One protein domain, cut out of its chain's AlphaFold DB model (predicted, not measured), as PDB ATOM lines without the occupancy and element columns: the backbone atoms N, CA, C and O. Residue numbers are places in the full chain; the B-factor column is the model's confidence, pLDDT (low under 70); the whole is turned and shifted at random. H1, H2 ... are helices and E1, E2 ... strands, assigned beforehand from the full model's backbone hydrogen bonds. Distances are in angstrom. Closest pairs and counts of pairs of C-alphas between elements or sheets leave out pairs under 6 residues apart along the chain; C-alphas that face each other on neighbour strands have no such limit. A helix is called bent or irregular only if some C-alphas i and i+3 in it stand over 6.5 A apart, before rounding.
ATOM      1  N   ASN A 134       0.267 -20.014  15.853       93.31
ATOM      2  CA  ASN A 134       0.730 -20.910  14.792       93.31
ATOM      3  C   ASN A 134      -0.251 -20.989  13.612       93.31
ATOM      4  O   ASN A 134       0.045 -21.635  12.610       93.31
ATOM      5  N   THR A 135      -1.400 -20.329  13.728       93.81
ATOM      6  CA  THR A 135      -2.415 -20.192  12.688       93.81
ATOM      7  C   THR A 135      -2.794 -18.727  12.522       93.81
ATOM      8  O   THR A 135      -2.684 -17.919  13.452       93.81
ATOM      9  N   ASP A 136      -3.225 -18.374  11.315       94.62
ATOM     10  CA  ASP A 136      -3.758 -17.047  11.045       94.62
ATOM     11  C   ASP A 136      -5.122 -16.888  11.724       94.62
ATOM     12  O   ASP A 136      -5.908 -17.832  11.825       94.62
ATOM     13  N   ASN A 137      -5.398 -15.679  12.200       90.81
ATOM     14  CA  ASN A 137      -6.664 -15.307  12.814       90.81
ATOM     15  C   ASN A 137      -7.249 -14.087  12.103       90.81
ATOM     16  O   ASN A 137      -6.512 -13.301  11.517       90.81
ATOM     17  N   VAL A 138      -8.568 -13.937  12.161       92.19
ATOM     18  CA  VAL A 138      -9.323 -12.809  11.604       92.19
ATOM     19  C   VAL A 138     -10.311 -12.307  12.637       92.19
ATOM     20  O   VAL A 138     -10.881 -13.096  13.386       92.19
ATOM     21  N   ILE A 139     -10.516 -10.994  12.670       88.50
ATOM     22  CA  ILE A 139     -11.625 -10.394  13.408       88.50
ATOM     23  C   ILE A 139     -12.721 -10.121  12.384       88.50
ATOM     24  O   ILE A 139     -12.566  -9.258  11.515       88.50
ATOM     25  N   GLU A 140     -13.811 -10.877  12.473       91.50
ATOM     26  CA  GLU A 140     -14.956 -10.796  11.565       91.50
ATOM     27  C   GLU A 140     -16.184 -10.219  12.273       91.50
ATOM     28  O   GLU A 140     -16.437 -10.485  13.445       91.50
ATOM     29  N   GLU A 141     -16.957  -9.427  11.538       89.75
ATOM     30  CA  GLU A 141     -18.306  -9.009  11.903       89.75
ATOM     31  C   GLU A 141     -19.299  -9.850  11.096       89.75
ATOM     32  O   GLU A 141     -19.146  -9.986   9.879       89.75
ATOM     33  N   VAL A 142     -20.309 -10.400  11.768       87.44
ATOM     34  CA  VAL A 142     -21.432 -11.093  11.127       87.44
ATOM     35  C   VAL A 142     -22.641 -10.174  11.212       87.44
ATOM     36  O   VAL A 142     -23.060  -9.802  12.309       87.44
ATOM     37  N   ASP A 143     -23.179  -9.767  10.063       87.75
ATOM     38  CA  ASP A 143     -24.366  -8.915  10.035       87.75
ATOM     39  C   ASP A 143     -25.663  -9.698  10.317       87.75
ATOM     40  O   ASP A 143     -25.677 -10.920  10.484       87.75
ATOM     41  N   ARG A 144     -26.790  -8.978  10.384       88.56
ATOM     42  CA  ARG A 144     -28.109  -9.565  10.685       88.56
ATOM     43  C   ARG A 144     -28.603 -10.549   9.619       88.56
ATOM     44  O   ARG A 144     -29.521 -11.312   9.901       88.56
ATOM     45  N   GLU A 145     -28.022 -10.523   8.422       89.38
ATOM     46  CA  GLU A 145     -28.343 -11.426   7.314       89.38
ATOM     47  C   GLU A 145     -27.386 -12.634   7.266       89.38
ATOM     48  O   GLU A 145     -27.514 -13.494   6.396       89.38
ATOM     49  N   GLY A 146     -26.448 -12.730   8.220       88.31
ATOM     50  CA  GLY A 146     -25.461 -13.805   8.305       88.31
ATOM     51  C   GLY A 146     -24.247 -13.601   7.396       88.31
ATOM     52  O   GLY A 146     -23.483 -14.541   7.177       88.31
ATOM     53  N   LYS A 147     -24.049 -12.402   6.839       90.19
ATOM     54  CA  LYS A 147     -22.902 -12.110   5.979       90.19
ATOM     55  C   LYS A 147     -21.683 -11.763   6.825       90.19
ATOM     56  O   LYS A 147     -21.728 -10.889   7.689       90.19
ATOM     57  N   HIS A 148     -20.574 -12.418   6.511       91.38
ATOM     58  CA  HIS A 148     -19.289 -12.192   7.157       91.38
ATOM     59  C   HIS A 148     -18.537 -11.040   6.484       91.38
ATOM     60  O   HIS A 148     -18.417 -10.984   5.255       91.38
ATOM     61  N   LYS A 149     -17.992 -10.131   7.291       92.56
ATOM     62  CA  LYS A 149     -17.087  -9.070   6.855       92.56
ATOM     63  C   LYS A 149     -15.861  -9.039   7.754       92.56
ATOM     64  O   LYS A 149     -15.968  -8.814   8.956       92.56
ATOM     65  N   ILE A 150     -14.680  -9.177   7.159       91.44
ATOM     66  CA  ILE A 150     -13.414  -9.006   7.878       91.44
ATOM     67  C   ILE A 150     -13.287  -7.537   8.307       91.44
ATOM     68  O   ILE A 150     -13.297  -6.629   7.473       91.44
ATOM     69  N   ARG A 151     -13.182  -7.305   9.618       93.38
ATOM     70  CA  ARG A 151     -12.937  -5.990  10.232       93.38
ATOM     71  C   ARG A 151     -11.456  -5.705  10.346       93.38
ATOM     72  O   ARG A 151     -11.025  -4.579  10.116       93.38
ATOM     73  N   PHE A 152     -10.696  -6.728  10.713       93.00
ATOM     74  CA  PHE A 152      -9.267  -6.620  10.907       93.00
ATOM     75  C   PHE A 152      -8.593  -7.962  10.647       93.00
ATOM     76  O   PHE A 152      -9.043  -9.007  11.116       93.00
ATOM     77  N   GLN A 153      -7.489  -7.903   9.913       93.25
ATOM     78  CA  GLN A 153      -6.607  -9.027   9.643       93.25
ATOM     79  C   GLN A 153      -5.265  -8.725  10.326       93.25
ATOM     80  O   GLN A 153      -4.504  -7.893   9.825       93.25
ATOM     81  N   PRO A 154      -4.961  -9.359  11.471       93.44
ATOM     82  CA  PRO A 154      -3.632  -9.316  12.062       93.44
ATOM     83  C   PRO A 154      -2.565  -9.882  11.111       93.44
ATOM     84  O   PRO A 154      -2.883 -10.593  10.156       93.44
ATOM     85  N   LEU A 155      -1.289  -9.623  11.418       94.00
ATOM     86  CA  LEU A 155      -0.157 -10.202  10.680       94.00
ATOM     87  C   LEU A 155      -0.266 -11.732  10.593       94.00
ATOM     88  O   LEU A 155      -0.730 -12.339  11.557       94.00
ATOM     89  N   PRO A 156       0.199 -12.375   9.511       95.50
ATOM     90  CA  PRO A 156       0.268 -13.830   9.452       95.50
ATOM     91  C   PRO A 156       1.071 -14.431  10.615       95.50
ATOM     92  O   PRO A 156       2.002 -13.807  11.134       95.50
ATOM     93  N   ALA A 157       0.747 -15.662  11.006       95.88
ATOM     94  CA  ALA A 157       1.399 -16.387  12.095       95.88
ATOM     95  C   ALA A 157       2.923 -16.422  11.932       95.88
ATOM     96  O   ALA A 157       3.653 -16.046  12.849       95.88
ATOM     97  N   TYR A 158       3.403 -16.753  10.730       95.69
ATOM     98  CA  TYR A 158       4.838 -16.844  10.439       95.69
ATOM     99  C   TYR A 158       5.589 -15.515  10.612       95.69
ATOM    100  O   TYR A 158       6.781 -15.528  10.880       95.69
ATOM    101  N   ALA A 159       4.908 -14.373  10.462       95.56
ATOM    102  CA  ALA A 159       5.513 -13.043  10.547       95.56
ATOM    103  C   ALA A 159       5.427 -12.433  11.956       95.56
ATOM    104  O   ALA A 159       5.918 -11.329  12.184       95.56
ATOM    105  N   THR A 160       4.753 -13.106  12.894       95.56
ATOM    106  CA  THR A 160       4.453 -12.541  14.216       95.56
ATOM    107  C   THR A 160       5.710 -12.389  15.070       95.56
ATOM    108  O   THR A 160       5.869 -11.357  15.712       95.56
ATOM    109  N   ALA A 161       6.612 -13.376  15.053       96.06
ATOM    110  CA  ALA A 161       7.832 -13.343  15.861       96.06
ATOM    111  C   ALA A 161       8.733 -12.155  15.481       96.06
ATOM    112  O   ALA A 161       9.024 -11.320  16.336       96.06
ATOM    113  N   ASP A 162       9.065 -12.029  14.194       95.75
ATOM    114  CA  ASP A 162       9.908 -10.947  13.667       95.75
ATOM    115  C   ASP A 162       9.284  -9.566  13.916       95.75
ATOM    116  O   ASP A 162       9.969  -8.601  14.251       95.75
ATOM    117  N   ALA A 163       7.957  -9.456  13.785       95.75
ATOM    118  CA  ALA A 163       7.258  -8.205  14.048       95.75
ATOM    119  C   ALA A 163       7.289  -7.815  15.532       95.75
ATOM    120  O   ALA A 163       7.438  -6.635  15.829       95.75
ATOM    121  N   MET A 164       7.161  -8.775  16.453       96.31
ATOM    122  CA  MET A 164       7.247  -8.518  17.895       96.31
ATOM    123  C   MET A 164       8.667  -8.152  18.333       96.31
ATOM    124  O   MET A 164       8.834  -7.289  19.191       96.31
ATOM    125  N   GLU A 165       9.684  -8.760  17.719       96.00
ATOM    126  CA  GLU A 165      11.082  -8.388  17.945       96.00
ATOM    127  C   GLU A 165      11.354  -6.960  17.465       96.00
ATOM    128  O   GLU A 165      11.797  -6.122  18.249       96.00
ATOM    129  N   SER A 166      10.969  -6.640  16.225       95.06
ATOM    130  CA  SER A 166      11.097  -5.282  15.693       95.06
ATOM    131  C   SER A 166      10.298  -4.258  16.506       95.06
ATOM    132  O   SER A 166      10.778  -3.147  16.702       95.06
ATOM    133  N   LEU A 167       9.103  -4.614  16.987       94.56
ATOM    134  CA  LEU A 167       8.285  -3.761  17.848       94.56
ATOM    135  C   LEU A 167       9.013  -3.429  19.156       94.56
ATOM    136  O   LEU A 167       9.097  -2.258  19.523       94.56
ATOM    137  N   GLY A 168       9.536  -4.446  19.845       94.38
ATOM    138  CA  GLY A 168      10.252  -4.273  21.108       94.38
ATOM    139  C   GLY A 168      11.533  -3.458  20.941       94.38
ATOM    140  O   GLY A 168      11.783  -2.542  21.721       94.38
ATOM    141  N   ASP A 169      12.317  -3.734  19.898       93.75
ATOM    142  CA  ASP A 169      13.557  -3.003  19.638       93.75
ATOM    143  C   ASP A 169      13.307  -1.533  19.291       93.75
ATOM    144  O   ASP A 169      14.006  -0.660  19.801       93.75
ATOM    145  N   GLU A 170      12.315  -1.230  18.452       92.62
ATOM    146  CA  GLU A 170      11.983   0.157  18.109       92.62
ATOM    147  C   GLU A 170      11.366   0.912  19.289       92.62
ATOM    148  O   GLU A 170      11.656   2.094  19.474       92.62
ATOM    149  N   PHE A 171      10.569   0.237  20.125       92.31
ATOM    150  CA  PHE A 171      10.062   0.813  21.370       92.31
ATOM    151  C   PHE A 171      11.209   1.197  22.314       92.31
ATOM    152  O   PHE A 171      11.284   2.342  22.753       92.31
ATOM    153  N   LEU A 172      12.143   0.275  22.571       92.94
ATOM    154  CA  LEU A 172      13.294   0.530  23.442       92.94
ATOM    155  C   LEU A 172      14.192   1.639  22.890       92.94
ATOM    156  O   LEU A 172      14.555   2.549  23.624       92.94
ATOM    157  N   LYS A 173      14.471   1.637  21.579       91.94
ATOM    158  CA  LYS A 173      15.232   2.718  20.929       91.94
ATOM    159  C   LYS A 173      14.585   4.089  21.123       91.94
ATOM    160  O   LYS A 173      15.305   5.079  21.242       91.94
ATOM    161  N   ALA A 174      13.256   4.166  21.084       89.75
ATOM    162  CA  ALA A 174      12.537   5.421  21.258       89.75
ATOM    163  C   ALA A 174      12.537   5.901  22.710       89.75
ATOM    164  O   ALA A 174      12.740   7.091  22.939       89.75
ATOM    165  N   ILE A 175      12.394   4.987  23.672       87.50
ATOM    166  CA  ILE A 175      12.528   5.302  25.098       87.50
ATOM    167  C   ILE A 175      13.955   5.771  25.422       87.50
ATOM    168  O   ILE A 175      14.111   6.828  26.025       87.50
ATOM    169  N   ASP A 176      14.984   5.065  24.941       87.00
ATOM    170  CA  ASP A 176      16.394   5.406  25.187       87.00
ATOM    171  C   ASP A 176      16.794   6.750  24.557       87.00
ATOM    172  O   ASP A 176      17.564   7.515  25.129       87.00
ATOM    173  N   LYS A 177      16.298   7.064  23.353       81.81
ATOM    174  CA  LYS A 177      16.582   8.353  22.693       81.81
ATOM    175  C   LYS A 177      15.776   9.509  23.266       81.81
ATOM    176  O   LYS A 177      16.184  10.661  23.138       81.81
ATOM    177  N   GLY A 178      14.608   9.206  23.810       63.53
ATOM    178  CA  GLY A 178      13.652  10.173  24.301       63.53
ATOM    179  C   GLY A 178      13.819  10.502  25.773       63.53
ATOM    180  O   GLY A 178      12.783  10.809  26.341       63.53
ATOM    181  N   GLU A 179      15.030  10.418  26.365       50.28
ATOM    182  CA  GLU A 179      15.350  10.689  27.788       50.28
ATOM    183  C   GLU A 179      14.619  11.927  28.364       50.28
ATOM    184  O   GLU A 179      15.177  12.994  28.601       50.28
ATOM    185  N   VAL A 180      13.338  11.764  28.665       41.78
ATOM    186  CA  VAL A 180      12.751  12.188  29.911       41.78
ATOM    187  C   VAL A 180      13.149  11.065  30.842       41.78
ATOM    188  O   VAL A 180      12.756   9.917  30.635       41.78
ATOM    189  N   GLN A 181      13.959  11.388  31.844       38.09
ATOM    190  CA  GLN A 181      14.091  10.569  33.038       38.09
ATOM    191  C   GLN A 181      12.692  10.406  33.637       38.09
ATOM    192  O   GLN A 181      12.248  11.170  34.489       38.09
ATOM    193  N   GLY A 182      11.960   9.421  33.133       38.28
ATOM    194  CA  GLY A 182      10.828   8.838  33.801       38.28
ATOM    195  C   GLY A 182      11.397   7.971  34.902       38.28
ATOM    196  O   GLY A 182      11.400   6.752  34.778       38.28
ATOM    197  N   ASN A 183      11.835   8.600  35.993       32.38
ATOM    198  CA  ASN A 183      11.548   8.000  37.282       32.38
ATOM    199  C   ASN A 183      10.017   7.850  37.305       32.38
ATOM    200  O   ASN A 183       9.261   8.791  37.549       32.38
ATOM    201  N   CYS A 184       9.543   6.685  36.876       34.38
ATOM    202  CA  CYS A 184       8.443   6.059  37.570       34.38
ATOM    203  C   CYS A 184       9.063   5.565  38.868       34.38
ATOM    204  O   CYS A 184       9.585   4.462  38.870       34.38
ATOM    205  N   ILE A 185       9.120   6.447  39.866       38.25
ATOM    206  CA  ILE A 185       8.724   6.211  41.257       38.25
ATOM    207  C   ILE A 185       8.214   7.558  41.757       38.25
ATOM    208  O   ILE A 185       8.962   8.545  41.559       38.25
TER     209      ILE A 185
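AT A GLANCE: This is residues 134 to 185 of the 185 residues of an uncharacterized protein of Clostridium putrefaciens (UniProt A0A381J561). A small two-stranded hairpin, E1 and E2, leads into one long helix, H1, whose later part sticks out with the tail, residues 164 to 185 standing free. The printed part has 52 residues, with E1, E2 and H1 in that order, the strands antiparallel; the class is mixed, helices and strands. The whole is extended, a rod spanning 54 by 26 by 17 A, with a radius of gyration of the C-alphas of 18.3 A.

HOW THE PARTS SIT: E1, residues 139 to 142, and E2, residues 148 to 152, form a hairpin, antiparallel at 150 degrees. N 141 and O 149 are 2.8 A apart, within hydrogen-bond range. H1, residues 157 to 177, is apart from E1. In H1, 15 of 17 O i to N i+4 pairs are within hydrogen-bond range.

IN THESE COORDINATES: E1 begins at C-alpha 139 (-11.625, -10.394, 13.408). H1, 30.9 A long, ends at C-alpha 177 (16.582, 8.353, 22.693); it is irregular, with C-alphas 158 and 161 7.1 A apart.

THE WHOLE: The C-alphas farthest apart, Glu 145 and Gln 181, are 54.3 A apart. The printed part has no cut, and both links are tight. Residues 178 to 185 have pLDDT under 70.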